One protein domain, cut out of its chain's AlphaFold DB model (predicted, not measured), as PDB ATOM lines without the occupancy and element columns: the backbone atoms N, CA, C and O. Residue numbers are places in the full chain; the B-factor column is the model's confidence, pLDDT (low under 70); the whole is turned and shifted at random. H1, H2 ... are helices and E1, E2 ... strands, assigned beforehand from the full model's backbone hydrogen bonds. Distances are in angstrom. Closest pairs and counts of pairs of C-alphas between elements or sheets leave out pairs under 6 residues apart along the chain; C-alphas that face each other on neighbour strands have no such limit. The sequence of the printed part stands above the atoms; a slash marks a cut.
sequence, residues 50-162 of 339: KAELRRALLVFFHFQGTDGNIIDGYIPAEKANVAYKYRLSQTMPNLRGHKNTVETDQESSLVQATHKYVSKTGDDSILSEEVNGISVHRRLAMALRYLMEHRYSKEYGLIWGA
ATOM      1  N   LYS A  50      61.466  45.721  35.268       80.88
ATOM      2  CA  LYS A  50      60.336  45.833  34.325       80.88
ATOM      3  C   LYS A  50      60.421  44.792  33.203       80.88
ATOM      4  O   LYS A  50      59.384  44.288  32.759       80.88
ATOM      5  N   ALA A  51      61.626  44.482  32.724       81.94
ATOM      6  CA  ALA A  51      61.829  43.534  31.641       81.94
ATOM      7  C   ALA A  51      61.603  42.086  32.097       81.94
ATOM      8  O   ALA A  51      61.124  41.272  31.312       81.94
ATOM      9  N   GLU A  52      61.881  41.754  33.358       79.12
ATOM     10  CA  GLU A  52      61.617  40.423  33.907       79.12
ATOM     11  C   GLU A  52      60.119  40.144  34.034       79.12
ATOM     12  O   GLU A  52      59.649  39.106  33.565       79.12
ATOM     13  N   LEU A  53      59.352  41.104  34.563       79.88
ATOM     14  CA  LEU A  53      57.890  41.012  34.624       79.88
ATOM     15  C   LEU A  53      57.273  40.867  33.231       79.88
ATOM     16  O   LEU A  53      56.408  40.014  33.022       79.88
ATOM     17  N   ARG A  54      57.763  41.654  32.263       90.62
ATOM     18  CA  ARG A  54      57.343  41.544  30.861       90.62
ATOM     19  C   ARG A  54      57.594  40.139  30.323       90.62
ATOM     20  O   ARG A  54      56.681  39.518  29.786       90.62
ATOM     21  N   ARG A  55      58.818  39.621  30.493       87.31
ATOM     22  CA  ARG A  55      59.198  38.273  30.042       87.31
ATOM     23  C   ARG A  55      58.297  37.208  30.666       87.31
ATOM     24  O   ARG A  55      57.821  36.342  29.942       87.31
ATOM     25  N   ALA A  56      58.034  37.286  31.969       83.31
ATOM     26  CA  ALA A  56      57.182  36.324  32.662       83.31
ATOM     27  C   ALA A  56      55.737  36.323  32.135       83.31
ATOM     28  O   ALA A  56      55.193  35.253  31.867       83.31
ATOM     29  N   LEU A  57      55.136  37.500  31.914       88.50
ATOM     30  CA  LEU A  57      53.800  37.608  31.313       88.50
ATOM     31  C   LEU A  57      53.760  37.013  29.901       88.50
ATOM     32  O   LEU A  57      52.843  36.262  29.569       88.50
ATOM     33  N   LEU A  58      54.784  37.291  29.088       94.38
ATOM     34  CA  LEU A  58      54.867  36.788  27.716       94.38
ATOM     35  C   LEU A  58      54.887  35.257  27.636       94.38
ATOM     36  O   LEU A  58      54.304  34.693  26.707       94.38
ATOM     37  N   VAL A  59      55.459  34.562  28.627       90.69
ATOM     38  CA  VAL A  59      55.463  33.090  28.662       90.69
ATOM     39  C   VAL A  59      54.043  32.514  28.626       90.69
ATOM     40  O   VAL A  59      53.810  31.560  27.885       90.69
ATOM     41  N   PHE A  60      53.073  33.098  29.337       93.06
ATOM     42  CA  PHE A  60      51.690  32.598  29.321       93.06
ATOM     43  C   PHE A  60      51.080  32.643  27.914       93.06
ATOM     44  O   PHE A  60      50.431  31.686  27.490       93.06
ATOM     45  N   PHE A  61      51.366  33.694  27.142       96.25
ATOM     46  CA  PHE A  61      50.914  33.815  25.756       96.25
ATOM     47  C   PHE A  61      51.586  32.805  24.816       96.25
ATOM     48  O   PHE A  61      50.950  32.335  23.872       96.25
ATOM     49  N   HIS A  62      52.833  32.402  25.089       96.00
ATOM     50  CA  HIS A  62      53.502  31.329  24.342       96.00
ATOM     51  C   HIS A  62      52.872  29.947  24.578       96.00
ATOM     52  O   HIS A  62      53.051  29.051  23.748       96.00
ATOM     53  N   PHE A  63      52.149  29.765  25.686       94.69
ATOM     54  CA  PHE A  63      51.427  28.538  26.043       94.69
ATOM     55  C   PHE A  63      49.900  28.647  25.878       94.69
ATOM     56  O   PHE A  63      49.180  27.687  26.177       94.69
ATOM     57  N   GLN A  64      49.386  29.785  25.412       96.25
ATOM     58  CA  GLN A  64      47.954  29.966  25.191       96.25
ATOM     59  C   GLN A  64      47.440  28.988  24.125       96.25
ATOM     60  O   GLN A  64      48.049  28.832  23.063       96.25
ATOM     61  N   GLY A  65      46.311  28.337  24.417       93.12
ATOM     62  CA  GLY A  65      45.625  27.441  23.492       93.12
ATOM     63  C   GLY A  65      45.113  28.174  22.253       93.12
ATOM     64  O   GLY A  65      44.886  29.383  22.265       93.12
ATOM     65  N   THR A  66      44.913  27.447  21.157       93.94
ATOM     66  CA  THR A  66      44.368  28.022  19.913       93.94
ATOM     67  C   THR A  66      42.930  28.521  20.068       93.94
ATOM     68  O   THR A  66      42.513  29.414  19.341       93.94
ATOM     69  N   ASP A  67      42.200  27.955  21.027       92.19
ATOM     70  CA  ASP A  67      40.865  28.357  21.485       92.19
ATOM     71  C   ASP A  67      40.891  29.551  22.456       92.19
ATOM     72  O   ASP A  67      39.850  30.115  22.764       92.19
ATOM     73  N   GLY A  68      42.073  29.969  22.918       92.06
ATOM     74  CA  GLY A  68      42.258  31.115  23.802       92.06
ATOM     75  C   GLY A  68      42.523  30.775  25.267       92.06
ATOM     76  O   GLY A  68      42.914  31.684  25.999       92.06
ATOM     77  N   ASN A  69      42.403  29.512  25.695       92.25
ATOM     78  CA  ASN A  69      42.613  29.158  27.103       92.25
ATOM     79  C   ASN A  69      44.065  29.355  27.577       92.25
ATOM     80  O   ASN A  69      45.036  29.196  26.828       92.25
ATOM     81  N   ILE A  70      44.218  29.681  28.855       89.38
ATOM     82  CA  ILE A  70      45.472  30.104  29.478       89.38
ATOM     83  C   ILE A  70      45.903  29.088  30.519       89.38
ATOM     84  O   ILE A  70      45.116  28.726  31.385       89.38
ATOM     85  N   ILE A  71      47.159  28.639  30.435       85.12
ATOM     86  CA  ILE A  71      47.776  27.763  31.439       85.12
ATOM     87  C   ILE A  71      47.750  28.400  32.835       85.12
ATOM     88  O   ILE A  71      47.876  29.611  32.971       85.12
ATOM     89  N   ASP A  72      47.639  27.568  33.859       74.19
ATOM     90  CA  ASP A  72      47.712  27.968  35.267       74.19
ATOM     91  C   ASP A  72      49.134  28.399  35.654       74.19
ATOM     92  O   ASP A  72      49.364  29.426  36.291       74.19
ATOM     93  N   GLY A  73      50.127  27.666  35.162       77.19
ATOM     94  CA  GLY A  73      51.524  27.994  35.386       77.19
ATOM     95  C   GLY A  73      52.452  27.152  34.534       77.19
ATOM     96  O   GLY A  73      52.024  26.353  33.696       77.19
ATOM     97  N   TYR A  74      53.754  27.352  34.721       84.06
ATOM     98  CA  TYR A  74      54.782  26.637  33.978       84.06
ATOM     99  C   TYR A  74      56.005  26.307  34.835       84.06
ATOM    100  O   TYR A  74      56.397  27.055  35.732       84.06
ATOM    101  N   ILE A  75      56.657  25.194  34.504       79.12
ATOM    102  CA  ILE A  75      57.863  24.688  35.172       79.12
ATOM    103  C   ILE A  75      58.970  24.360  34.155       79.12
ATOM    104  O   ILE A  75      58.665  24.160  32.975       79.12
ATOM    105  N   PRO A  76      60.249  24.283  34.573       83.44
ATOM    106  CA  PRO A  76      61.318  23.728  33.743       83.44
ATOM    107  C   PRO A  76      61.005  22.299  33.286       83.44
ATOM    108  O   PRO A  76      60.500  21.490  34.065       83.44
ATOM    109  N   ALA A  77      61.341  21.974  32.037       86.38
ATOM    110  CA  ALA A  77      61.052  20.672  31.435       86.38
ATOM    111  C   ALA A  77      61.675  19.489  32.188       86.38
ATOM    112  O   ALA A  77      61.060  18.434  32.283       86.38
ATOM    113  N   GLU A  78      62.859  19.679  32.761       85.44
ATOM    114  CA  GLU A  78      63.573  18.686  33.574       85.44
ATOM    115  C   GLU A  78      62.885  18.355  34.908       85.44
ATOM    116  O   GLU A  78      63.128  17.295  35.475       85.44
ATOM    117  N   LYS A  79      62.002  19.235  35.403       78.50
ATOM    118  CA  LYS A  79      61.227  19.036  36.639       78.50
ATOM    119  C   LYS A  79      59.838  18.441  36.380       78.50
ATOM    120  O   LYS A  79      59.041  18.312  37.306       78.50
ATOM    121  N   ALA A  80      59.520  18.128  35.126       77.38
ATOM    122  CA  ALA A  80      58.212  17.631  34.736       77.38
ATOM    123  C   ALA A  80      58.019  16.168  35.150       77.38
ATOM    124  O   ALA A  80      58.872  15.318  34.903       77.38
ATOM    125  N   ASN A  81      56.867  15.865  35.745       76.56
ATOM    126  CA  ASN A  81      56.505  14.500  36.105       76.56
ATOM    127  C   ASN A  81      55.875  13.770  34.904       76.56
ATOM    128  O   ASN A  81      54.942  14.276  34.286       76.56
ATOM    129  N   VAL A  82      56.337  12.557  34.596       65.56
ATOM    130  CA  VAL A  82      55.867  11.753  33.451       65.56
ATOM    131  C   VAL A  82      54.353  11.470  33.503       65.56
ATOM    132  O   VAL A  82      53.732  11.282  32.462       65.56
ATOM    133  N   ALA A  83      53.742  11.482  34.693       69.38
ATOM    134  CA  ALA A  83      52.317  11.203  34.879       69.38
ATOM    135  C   ALA A  83      51.371  12.391  34.592       69.38
ATOM    136  O   ALA A  83      50.157  12.194  34.561       69.38
ATOM    137  N   TYR A  84      51.878  13.614  34.391       71.19
ATOM    138  CA  TYR A  84      51.041  14.808  34.203       71.19
ATOM    139  C   TYR A  84      50.963  15.236  32.728       71.19
ATOM    140  O   TYR A  84      51.967  15.283  32.013       71.19
ATOM    141  N   LYS A  85      49.761  15.598  32.257       83.75
ATOM    142  CA  LYS A  85      49.531  16.047  30.874       83.75
ATOM    143  C   LYS A  85      49.901  17.523  30.709       83.75
ATOM    144  O   LYS A  85      49.044  18.404  30.732       83.75
ATOM    145  N   TYR A  86      51.186  17.795  30.519       86.12
ATOM    146  CA  TYR A  86      51.661  19.156  30.275       86.12
ATOM    147  C   TYR A  86      51.307  19.669  28.879       86.12
ATOM    148  O   TYR A  86      51.359  18.947  27.881       86.12
ATOM    149  N   ARG A  87      51.039  20.972  28.800       90.88
ATOM    150  CA  ARG A  87      51.013  21.723  27.553       90.88
ATOM    151  C   ARG A  87      52.435  22.035  27.106       90.88
ATOM    152  O   ARG A  87      53.266  22.490  27.894       90.88
ATOM    153  N   LEU A  88      52.694  21.803  25.824       92.75
ATOM    154  CA  LEU A  88      53.963  22.105  25.171       92.75
ATOM    155  C   LEU A  88      53.834  23.391  24.354       92.75
ATOM    156  O   LEU A  88      52.777  23.671  23.794       92.75
ATOM    157  N   SER A  89      54.924  24.148  24.267       92.50
ATOM    158  CA  SER A  89      55.038  25.325  23.409       92.50
ATOM    159  C   SER A  89      56.252  25.159  22.506       92.50
ATOM    160  O   SER A  89      57.351  24.893  22.991       92.50
ATOM    161  N   GLN A  90      56.067  25.330  21.195       91.44
ATOM    162  CA  GLN A  90      57.164  25.251  20.221       91.44
ATOM    163  C   GLN A  90      58.204  26.354  20.448       91.44
ATOM    164  O   GLN A  90      59.396  26.133  20.268       91.44
ATOM    165  N   THR A  91      57.754  27.525  20.897       93.62
ATOM    166  CA  THR A  91      58.606  28.681  21.201       93.62
ATOM    167  C   THR A  91      59.234  28.648  22.589       93.62
ATOM    168  O   THR A  91      60.150  29.416  22.851       93.62
ATOM    169  N   MET A  92      58.765  27.768  23.478       93.19
ATOM    170  CA  MET A  92      59.296  27.610  24.838       93.19
ATOM    171  C   MET A  92      59.589  26.127  25.143       93.19
ATOM    172  O   MET A  92      59.006  25.562  26.072       93.19
ATOM    173  N   PRO A  93      60.495  25.465  24.389       93.56
ATOM    174  CA  PRO A  93      60.715  24.014  24.479       93.56
ATOM    175  C   PRO A  93      61.280  23.555  25.833       93.56
ATOM    176  O   PRO A  93      61.079  22.405  26.235       93.56
ATOM    177  N   ASN A  94      61.938  24.462  26.560       89.44
ATOM    178  CA  ASN A  94      62.545  24.200  27.869       89.44
ATOM    179  C   ASN A  94      61.550  24.316  29.035       89.44
ATOM    180  O   ASN A  94      61.925  24.096  30.186       89.44
ATOM    181  N   LEU A  95      60.287  24.656  28.758       86.69
ATOM    182  CA  LEU A  95      59.237  24.817  29.758       86.69
ATOM    183  C   LEU A  95      58.081  23.840  29.517       86.69
ATOM    184  O   LEU A  95      57.898  23.290  28.426       86.69
ATOM    185  N   ARG A  96      57.289  23.615  30.560       87.25
ATOM    186  CA  ARG A  96      56.066  22.811  30.535       87.25
ATOM    187  C   ARG A  96      54.958  23.594  31.210       87.25
ATOM    188  O   ARG A  96      55.107  23.945  32.375       87.25
ATOM    189  N   GLY A  97      53.882  23.869  30.481       84.06
ATOM    190  CA  GLY A  97      52.699  24.527  31.026       84.06
ATOM    191  C   GLY A  97      51.751  23.506  31.651       84.06
ATOM    192  O   GLY A  97      51.531  22.447  31.069       84.06
ATOM    193  N   HIS A  98      51.173  23.804  32.804       80.38
ATOM    194  CA  HIS A  98      50.057  23.045  33.367       80.38
ATOM    195  C   HIS A  98      48.774  23.866  33.255       80.38
ATOM    196  O   HIS A  98      48.807  25.086  33.379       80.38
ATOM    197  N   LYS A  99      47.647  23.214  32.973       80.88
ATOM    198  CA  LYS A  99      46.327  23.852  32.931       80.88
ATOM    199  C   LYS A  99      45.398  23.056  33.824       80.88
ATOM    200  O   LYS A  99      45.157  21.882  33.543       80.88
ATOM    201  N   ASN A 100      44.843  23.723  34.821       68.94
ATOM    202  CA  ASN A 100      43.701  23.214  35.554       68.94
ATOM    203  C   ASN A 100      42.457  23.606  34.752       68.94
ATOM    204  O   ASN A 100      42.291  24.757  34.362       68.94
ATOM    205  N   THR A 101      41.636  22.627  34.378       68.50
ATOM    206  CA  THR A 101      40.454  22.856  33.523       68.50
ATOM    207  C   THR A 101      39.168  23.057  34.316       68.50
ATOM    208  O   THR A 101      38.139  23.377  33.720       68.50
ATOM    209  N   VAL A 102      39.246  22.814  35.621       53.66
ATOM    210  CA  VAL A 102      38.155  22.875  36.600       53.66
ATOM    211  C   VAL A 102      37.959  24.310  37.101       53.66
ATOM    212  O   VAL A 102      36.838  24.711  37.395       53.66
ATOM    213  N   GLU A 103      39.045  25.087  37.071       60.03
ATOM    214  CA  GLU A 103      39.107  26.524  37.307       60.03
ATOM    215  C   GLU A 103      38.806  27.310  36.015       60.03
ATOM    216  O   GLU A 103      38.988  26.821  34.889       60.03
ATOM    217  N   THR A 104      38.355  28.552  36.182       67.00
ATOM    218  CA  THR A 104      38.031  29.483  35.084       67.00
ATOM    219  C   THR A 104      38.671  30.855  35.254       67.00
ATOM    220  O   THR A 104      38.310  31.806  34.558       67.00
ATOM    221  N   ASP A 105      39.593  30.997  36.203       64.81
ATOM    222  CA  ASP A 105      40.171  32.283  36.557       64.81
ATOM    223  C   ASP A 105      41.373  32.629  35.668       64.81
ATOM    224  O   ASP A 105      41.519  33.801  35.336       64.81
ATOM    225  N   GLN A 106      42.180  31.661  35.211       79.00
ATOM    226  CA  GLN A 106      43.458  31.909  34.519       79.00
ATOM    227  C   GLN A 106      43.347  32.886  33.344       79.00
ATOM    228  O   GLN A 106      44.198  33.762  33.167       79.00
ATOM    229  N   GLU A 107      42.298  32.744  32.531       87.50
ATOM    230  CA  GLU A 107      42.029  33.627  31.402       87.50
ATOM    231  C   GLU A 107      41.847  35.079  31.865       87.50
ATOM    232  O   GLU A 107      42.472  35.994  31.325       87.50
ATOM    233  N   SER A 108      41.045  35.288  32.910       72.69
ATOM    234  CA  SER A 108      40.797  36.610  33.491       72.69
ATOM    235  C   SER A 108      41.982  37.126  34.325       72.69
ATOM    236  O   SER A 108      42.304  38.314  34.273       72.69
ATOM    237  N   SER A 109      42.694  36.246  35.028       78.25
ATOM    238  CA  SER A 109      43.876  36.535  35.841       78.25
ATOM    239  C   SER A 109      45.024  37.060  34.978       78.25
ATOM    240  O   SER A 109      45.673  38.039  35.351       78.25
ATOM    241  N   LEU A 110      45.236  36.505  33.777       84.62
ATOM    242  CA  LEU A 110      46.252  37.013  32.848       84.62
ATOM    243  C   LEU A 110      45.903  38.402  32.290       84.62
ATOM    244  O   LEU A 110      46.793  39.247  32.138       84.62
ATOM    245  N   VAL A 111      44.619  38.668  32.024       80.50
ATOM    246  CA  VAL A 111      44.136  40.005  31.633       80.50
ATOM    247  C   VAL A 111      44.424  41.010  32.744       80.50
ATOM    248  O   VAL A 111      45.038  42.050  32.493       80.50
ATOM    249  N   GLN A 112      44.070  40.672  33.984       75.06
ATOM    250  CA  GLN A 112      44.315  41.519  35.150       75.06
ATOM    251  C   GLN A 112      45.810  41.762  35.389       75.06
ATOM    252  O   GLN A 112      46.221  42.897  35.636       75.06
ATOM    253  N   ALA A 113      46.638  40.720  35.292       76.75
ATOM    254  CA  ALA A 113      48.082  40.829  35.467       76.75
ATOM    255  C   ALA A 113      48.713  41.736  34.398       76.75
ATOM    256  O   ALA A 113      49.539  42.592  34.724       76.75
ATOM    257  N   THR A 114      48.270  41.618  33.142       82.25
ATOM    258  CA  THR A 114      48.740  42.474  32.042       82.25
ATOM    259  C   THR A 114      48.297  43.924  32.234       82.25
ATOM    260  O   THR A 114      49.110  44.835  32.093       82.25
ATOM    261  N   HIS A 115      47.044  44.159  32.631       81.44
ATOM    262  CA  HIS A 115      46.558  45.506  32.937       81.44
ATOM    263  C   HIS A 115      47.355  46.150  34.079       81.44
ATOM    264  O   HIS A 115      47.835  47.273  33.943       81.44
ATOM    265  N   LYS A 116      47.561  45.429  35.189       79.19
ATOM    266  CA  LYS A 116      48.371  45.912  36.318       79.19
ATOM    267  C   LYS A 116      49.793  46.251  35.885       79.19
ATOM    268  O   LYS A 116      50.313  47.284  36.302       79.19
ATOM    269  N   TYR A 117      50.406  45.424  35.040       83.88
ATOM    270  CA  TYR A 117      51.725  45.699  34.479       83.88
ATOM    271  C   TYR A 117      51.748  47.021  33.704       83.88
ATOM    272  O   TYR A 117      52.570  47.884  34.016       83.88
ATOM    273  N   VAL A 118      50.819  47.226  32.763       86.31
ATOM    274  CA  VAL A 118      50.723  48.473  31.982       86.31
ATOM    275  C   VAL A 118      50.509  49.673  32.909       86.31
ATOM    276  O   VAL A 118      51.276  50.631  32.862       86.31
ATOM    277  N   SER A 119      49.539  49.595  33.819       79.75
ATOM    278  CA  SER A 119      49.184  50.692  34.727       79.75
ATOM    279  C   SER A 119      50.306  51.065  35.701       79.75
ATOM    280  O   SER A 119      50.416  52.221  36.100       79.75
ATOM    281  N   LYS A 120      51.147  50.104  36.111       82.81
ATOM    282  CA  LYS A 120      52.258  50.350  37.047       82.81
ATOM    283  C   LYS A 120      53.561  50.746  36.361       82.81
ATOM    284  O   LYS A 120      54.354  51.458  36.966       82.81
ATOM    285  N   THR A 121      53.800  50.278  35.138       84.25
ATOM    286  CA  THR A 121      55.077  50.491  34.433       84.25
ATOM    287  C   THR A 121      54.999  51.522  33.311       84.25
ATOM    288  O   THR A 121      56.042  51.939  32.806       84.25
ATOM    289  N   GLY A 122      53.788  51.901  32.890       88.81
ATOM    290  CA  GLY A 122      53.543  52.728  31.709       88.81
ATOM    291  C   GLY A 122      53.871  52.032  30.382       88.81
ATOM    292  O   GLY A 122      53.942  52.704  29.362       88.81
ATOM    293  N   ASP A 123      54.127  50.717  30.379       92.00
ATOM    294  CA  ASP A 123      54.551  49.976  29.186       92.00
ATOM    295  C   ASP A 123      53.381  49.379  28.402       92.00
ATOM    296  O   ASP A 123      53.110  48.180  28.458       92.00
ATOM    297  N   ASP A 124      52.691  50.225  27.651       92.44
ATOM    298  CA  ASP A 124      51.607  49.824  26.752       92.44
ATOM    299  C   ASP A 124      52.086  49.000  25.543       92.44
ATOM    300  O   ASP A 124      51.313  48.217  24.990       92.44
ATOM    301  N   SER A 125      53.375  49.080  25.189       97.19
ATOM    302  CA  SER A 125      53.981  48.317  24.088       97.19
ATOM    303  C   SER A 125      53.857  46.796  24.244       97.19
ATOM    304  O   SER A 125      54.053  46.049  23.289       97.19
ATOM    305  N   ILE A 126      53.548  46.291  25.447       95.31
ATOM    306  CA  ILE A 126      53.267  44.862  25.646       95.31
ATOM    307  C   ILE A 126      52.029  44.422  24.872       95.31
ATOM    308  O   ILE A 126      51.976  43.284  24.431       95.31
ATOM    309  N   LEU A 127      51.058  45.312  24.666       93.12
ATOM    310  CA  LEU A 127      49.790  44.997  24.014       93.12
ATOM    311  C   LEU A 127      49.946  44.774  22.503       93.12
ATOM    312  O   LEU A 127      49.188  43.994  21.920       93.12
ATOM    313  N   SER A 128      50.925  45.430  21.877       95.75
ATOM    314  CA  SER A 128      51.255  45.275  20.456       95.75
ATOM    315  C   SER A 128      52.298  44.189  20.179       95.75
ATOM    316  O   SER A 128      52.464  43.821  19.019       95.75
ATOM    317  N   GLU A 129      52.953  43.640  21.208       96.94
ATOM    318  CA  GLU A 129      53.907  42.533  21.077       96.94
ATOM    319  C   GLU A 129      53.253  41.325  20.394       96.94
ATOM    320  O   GLU A 129      52.183  40.868  20.809       96.94
ATOM    321  N   GLU A 130      53.903  40.778  19.367       97.31
ATOM    322  CA  GLU A 130      53.424  39.580  18.687       97.31
ATOM    323  C   GLU A 130      54.020  38.316  19.296       97.31
ATOM    324  O   GLU A 130      55.221  38.066  19.245       97.31
ATOM    325  N   VAL A 131      53.145  37.446  19.795       95.50
ATOM    326  CA  VAL A 131      53.516  36.100  20.226       95.50
ATOM    327  C   VAL A 131      52.929  35.122  19.223       95.50
ATOM    328  O   VAL A 131      51.711  35.071  19.052       95.50
ATOM    329  N   ASN A 132      53.775  34.355  18.530       92.38
ATOM    330  CA  ASN A 132      53.371  33.426  17.463       92.38
ATOM    331  C   ASN A 132      52.434  34.074  16.419       92.38
ATOM    332  O   ASN A 132      51.401  33.499  16.075       92.38
ATOM    333  N   GLY A 133      52.760  35.294  15.972       94.12
ATOM    334  CA  GLY A 133      52.012  36.033  14.943       94.12
ATOM    335  C   GLY A 133      50.647  36.577  15.381       94.12
ATOM    336  O   GLY A 133      49.833  36.947  14.538       94.12
ATOM    337  N   ILE A 134      50.352  36.594  16.687       95.44
ATOM    338  CA  ILE A 134      49.131  37.189  17.243       95.44
ATOM    339  C   ILE A 134      49.536  38.169  18.341       95.44
ATOM    340  O   ILE A 134      50.243  37.785  19.277       95.44
ATOM    341  N   SER A 135      49.060  39.412  18.242       96.56
ATOM    342  CA  SER A 135      49.330  40.434  19.252       96.56
ATOM    343  C   SER A 135      48.778  40.048  20.623       96.56
ATOM    344  O   SER A 135      47.705  39.443  20.727       96.56
ATOM    345  N   VAL A 136      49.474  40.440  21.689       96.50
ATOM    346  CA  VAL A 136      49.027  40.237  23.076       96.50
ATOM    347  C   VAL A 136      47.619  40.785  23.298       96.50
ATOM    348  O   VAL A 136      46.787  40.095  23.878       96.50
ATOM    349  N   HIS A 137      47.287  41.963  22.764       91.88
ATOM    350  CA  HIS A 137      45.929  42.506  22.844       91.88
ATOM    351  C   HIS A 137      44.878  41.532  22.283       91.88
ATOM    352  O   HIS A 137      43.854  41.258  22.913       91.88
ATOM    353  N   ARG A 138      45.137  40.951  21.105       88.00
ATOM    354  CA  ARG A 138      44.227  39.976  20.492       88.00
ATOM    355  C   ARG A 138      44.186  38.665  21.276       88.00
ATOM    356  O   ARG A 138      43.124  38.057  21.372       88.00
ATOM    357  N   ARG A 139      45.302  38.256  21.874       96.81
ATOM    358  CA  ARG A 139      45.393  37.084  22.755       96.81
ATOM    359  C   ARG A 139      44.592  37.243  24.042       96.81
ATOM    360  O   ARG A 139      43.901  36.308  24.434       96.81
ATOM    361  N   LEU A 140      44.616  38.422  24.655       89.06
ATOM    362  CA  LEU A 140      43.769  38.753  25.801       89.06
ATOM    363  C   LEU A 140      42.282  38.668  25.430       89.06
ATOM    364  O   LEU A 140      41.498  38.054  26.148       89.06
ATOM    365  N   ALA A 141      41.903  39.190  24.258       85.94
ATOM    366  CA  ALA A 141      40.536  39.055  23.755       85.94
ATOM    367  C   ALA A 141      40.144  37.588  23.490       85.94
ATOM    368  O   ALA A 141      39.003  37.207  23.741       85.94
ATOM    369  N   MET A 142      41.071  36.751  23.009       95.12
ATOM    370  CA  MET A 142      40.845  35.307  22.857       95.12
ATOM    371  C   MET A 142      40.634  34.612  24.207       95.12
ATOM    372  O   MET A 142      39.774  33.746  24.292       95.12
ATOM    373  N   ALA A 143      41.357  35.008  25.259       84.62
ATOM    374  CA  ALA A 143      41.182  34.449  26.600       84.62
ATOM    375  C   ALA A 143      39.780  34.735  27.162       84.62
ATOM    376  O   ALA A 143      39.112  33.833  27.656       84.62
ATOM    377  N   LEU A 144      39.281  35.964  27.006       83.69
ATOM    378  CA  LEU A 144      37.910  36.295  27.409       83.69
ATOM    379  C   LEU A 144      36.867  35.602  26.525       83.69
ATOM    380  O   LEU A 144      35.863  35.101  27.026       83.69
ATOM    381  N   ARG A 145      37.111  35.522  25.211       88.06
ATOM    382  CA  ARG A 145      36.220  34.805  24.292       88.06
ATOM    383  C   ARG A 145      36.118  33.325  24.640       88.06
ATOM    384  O   ARG A 145      35.017  32.796  24.599       88.06
ATOM    385  N   TYR A 146      37.220  32.690  25.038       90.12
ATOM    386  CA  TYR A 146      37.209  31.308  25.505       90.12
ATOM    387  C   TYR A 146      36.210  31.115  26.655       90.12
ATOM    388  O   TYR A 146      35.413  30.180  26.620       90.12
ATOM    389  N   LEU A 147      36.194  32.023  27.639       78.62
ATOM    390  CA  LEU A 147      35.216  31.973  28.731       78.62
ATOM    391  C   LEU A 147      33.783  32.095  28.197       78.62
ATOM    392  O   LEU A 147      32.914  31.310  28.570       78.62
ATOM    393  N   MET A 148      33.543  33.012  27.261       84.75
ATOM    394  CA  MET A 148      32.215  33.198  26.670       84.75
ATOM    395  C   MET A 148      31.749  32.011  25.812       84.75
ATOM    396  O   MET A 148      30.561  31.711  25.775       84.75
ATOM    397  N   GLU A 149      32.660  31.334  25.117       90.06
ATOM    398  CA  GLU A 149      32.333  30.218  24.220       90.06
ATOM    399  C   GLU A 149      32.238  28.878  24.958       90.06
ATOM    400  O   GLU A 149      31.402  28.042  24.617       90.06
ATOM    401  N   HIS A 150      33.077  28.668  25.975       86.06
ATOM    402  CA  HIS A 150      33.249  27.360  26.615       86.06
ATOM    403  C   HIS A 150      32.813  27.304  28.075       86.06
ATOM    404  O   HIS A 150      32.721  26.211  28.641       86.06
ATOM    405  N   ARG A 151      32.593  28.459  28.705       77.12
ATOM    406  CA  ARG A 151      32.279  28.559  30.132       77.12
ATOM    407  C   ARG A 151      31.062  29.431  30.415       77.12
ATOM    408  O   ARG A 151      30.719  29.593  31.569       77.12
ATOM    409  N   TYR A 152      30.357  29.952  29.413       75.38
ATOM    410  CA  TYR A 152      29.161  30.767  29.632       75.38
ATOM    411  C   TYR A 152      27.892  29.918  29.704       75.38
ATOM    412  O   TYR A 152      27.549  29.189  28.772       75.38
ATOM    413  N   SER A 153      27.160  30.040  30.804       66.62
ATOM    414  CA  SER A 153      25.805  29.522  30.932       66.62
ATOM    415  C   SER A 153      24.821  30.541  30.379       66.62
ATOM    416  O   SER A 153      24.560  31.574  30.992       66.62
ATOM    417  N   LYS A 154      24.228  30.233  29.223       68.44
ATOM    418  CA  LYS A 154      23.200  31.088  28.611       68.44
ATOM    419  C   LYS A 154      21.935  31.201  29.469       68.44
ATOM    420  O   LYS A 154      21.262  32.221  29.409       68.44
ATOM    421  N   GLU A 155      21.609  30.159  30.232       58.44
ATOM    422  CA  GLU A 155      20.432  30.129  31.107       58.44
ATOM    423  C   GLU A 155      20.561  31.129  32.261       58.44
ATOM    424  O   GLU A 155      19.603  31.830  32.571       58.44
ATOM    425  N   TYR A 156      21.754  31.223  32.853       47.00
ATOM    426  CA  TYR A 156      21.997  32.057  34.034       47.00
ATOM    427  C   TYR A 156      22.749  33.354  33.729       47.00
ATOM    428  O   TYR A 156      22.859  34.212  34.595       47.00
ATOM    429  N   GLY A 157      23.264  33.520  32.510       54.78
ATOM    430  CA  GLY A 157      24.023  34.697  32.100       54.78
ATOM    431  C   GLY A 157      25.405  34.819  32.750       54.78
ATOM    432  O   GLY A 157      25.964  35.912  32.768       54.78
ATOM    433  N   LEU A 158      25.954  33.724  33.282       60.66
ATOM    434  CA  LEU A 158      27.175  33.701  34.098       60.66
ATOM    435  C   LEU A 158      28.210  32.709  33.561       60.66
ATOM    436  O   LEU A 158      27.872  31.785  32.822       60.66
ATOM    437  N   ILE A 159      29.469  32.888  33.965       65.88
ATOM    438  CA  ILE A 159      30.534  31.909  33.732       65.88
ATOM    439  C   ILE A 159      30.406  30.770  34.754       65.88
ATOM    440  O   ILE A 159      30.229  31.032  35.939       65.88
ATOM    441  N   TRP A 160      30.464  29.519  34.300       64.38
ATOM    442  CA  TRP A 160      30.374  28.318  35.127       64.38
ATOM    443  C   TRP A 160      31.744  27.651  35.299       64.38
ATOM    444  O   TRP A 160      32.545  27.615  34.363       64.38
ATOM    445  N   GLY A 161      31.971  27.079  36.484       63.16
ATOM    446  CA  GLY A 161      33.094  26.202  36.833       63.16
ATOM    447  C   GLY A 161      32.598  24.889  37.460       63.16
ATOM    448  O   GLY A 161      31.395  24.618  37.468       63.16
ATOM    449  N   ALA A 162      33.508  24.047  37.951       49.53
ATOM    450  CA  ALA A 162      33.143  22.830  38.691       49.53
ATOM    451  C   ALA A 162      32.719  23.129  40.152       49.53
ATOM    452  O   ALA A 162      32.997  24.213  40.647       49.53
TER     453      ALA A 162
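What this domain is: This is residues 50 to 162 of the 339 residues of an uncharacterized protein of Phycisphaerales bacterium (UniProt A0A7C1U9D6). A small two-stranded hairpin, E1 and E2, lies near the last residues of H1, at one side of a loose group of three helices in which H2 packs on both H1 and H3 and runs opposite to both. The three helix centres make a triangle, and the long unnamed stretch 151 to 162 follows H3 to one end of the longest axis. The printed part has 113 residues, with three named helices and two named strands in the order H1, E1, E2, H2, H3; the sheet order is E1 - E2, antiparallel. The class is mostly helix, though only 52 residues, under half, are in named elements. The whole is compact, with a radius of gyration of the C-alphas of 14.6 A and spans of 43 by 41 by 24 A.

How they stand to each other: E1, residues 73 to 76, and E2, residues 95 to 98, are a hairpin of antiparallel neighbours, with 147 degrees between their directions. N 75 and O 96 are 2.9 A apart and N 96 and O 75 are 2.8 A apart, within hydrogen-bond range. H1, residues 50 to 62, comes closest to E1 at the C-alphas of Phe 60 and Gly 73, 7.6 A apart. H1 and E2 are only just apart, at 8.3 A. H2, residues 106 to 121, touches H1 at a shallow tilt of 24 degrees, opposite ways; their closest C-alphas, of Lys 50 and Thr 121, are 7.0 A apart. H2 and H3, residues 136 to 150, form a helical hairpin at a shallow tilt of 27 degrees. H2 touches H3 with residues 107 to 111 alone, and the closest C-alphas, of Glu 107 and Ala 143, are 4.9 A apart. H1 and H3 are close but not clearly touching: the C-alphas of Phe 61 and Arg 139 are 7.1 A apart. Every O i to N i+4 pair is within hydrogen-bond range in H2 and H3, and 7 of 9 are in H1.

Where its parts are: E1 and E2 measure 10.8 A and 10.0 A from first to last C-alpha. H1 begins at C-alpha 50, (60.336, 45.833, 34.325), and measures 18.9 A. H2 measures 21.9 A. H3 measures 20.7 A and ends at C-alpha 150, (33.249, 27.360, 26.615).

The domain as a whole: The C-alphas of Glu 78 and Glu 155, the two farthest apart, are 44.7 A apart. The printed part has no cut. The links E1 to E2 and H2 to H3 are long, at 18 and 14 residues. The mean pLDDT of the printed part is 83.1; residues 82 to 83, 100 to 105 and 153 to 162 are under 70.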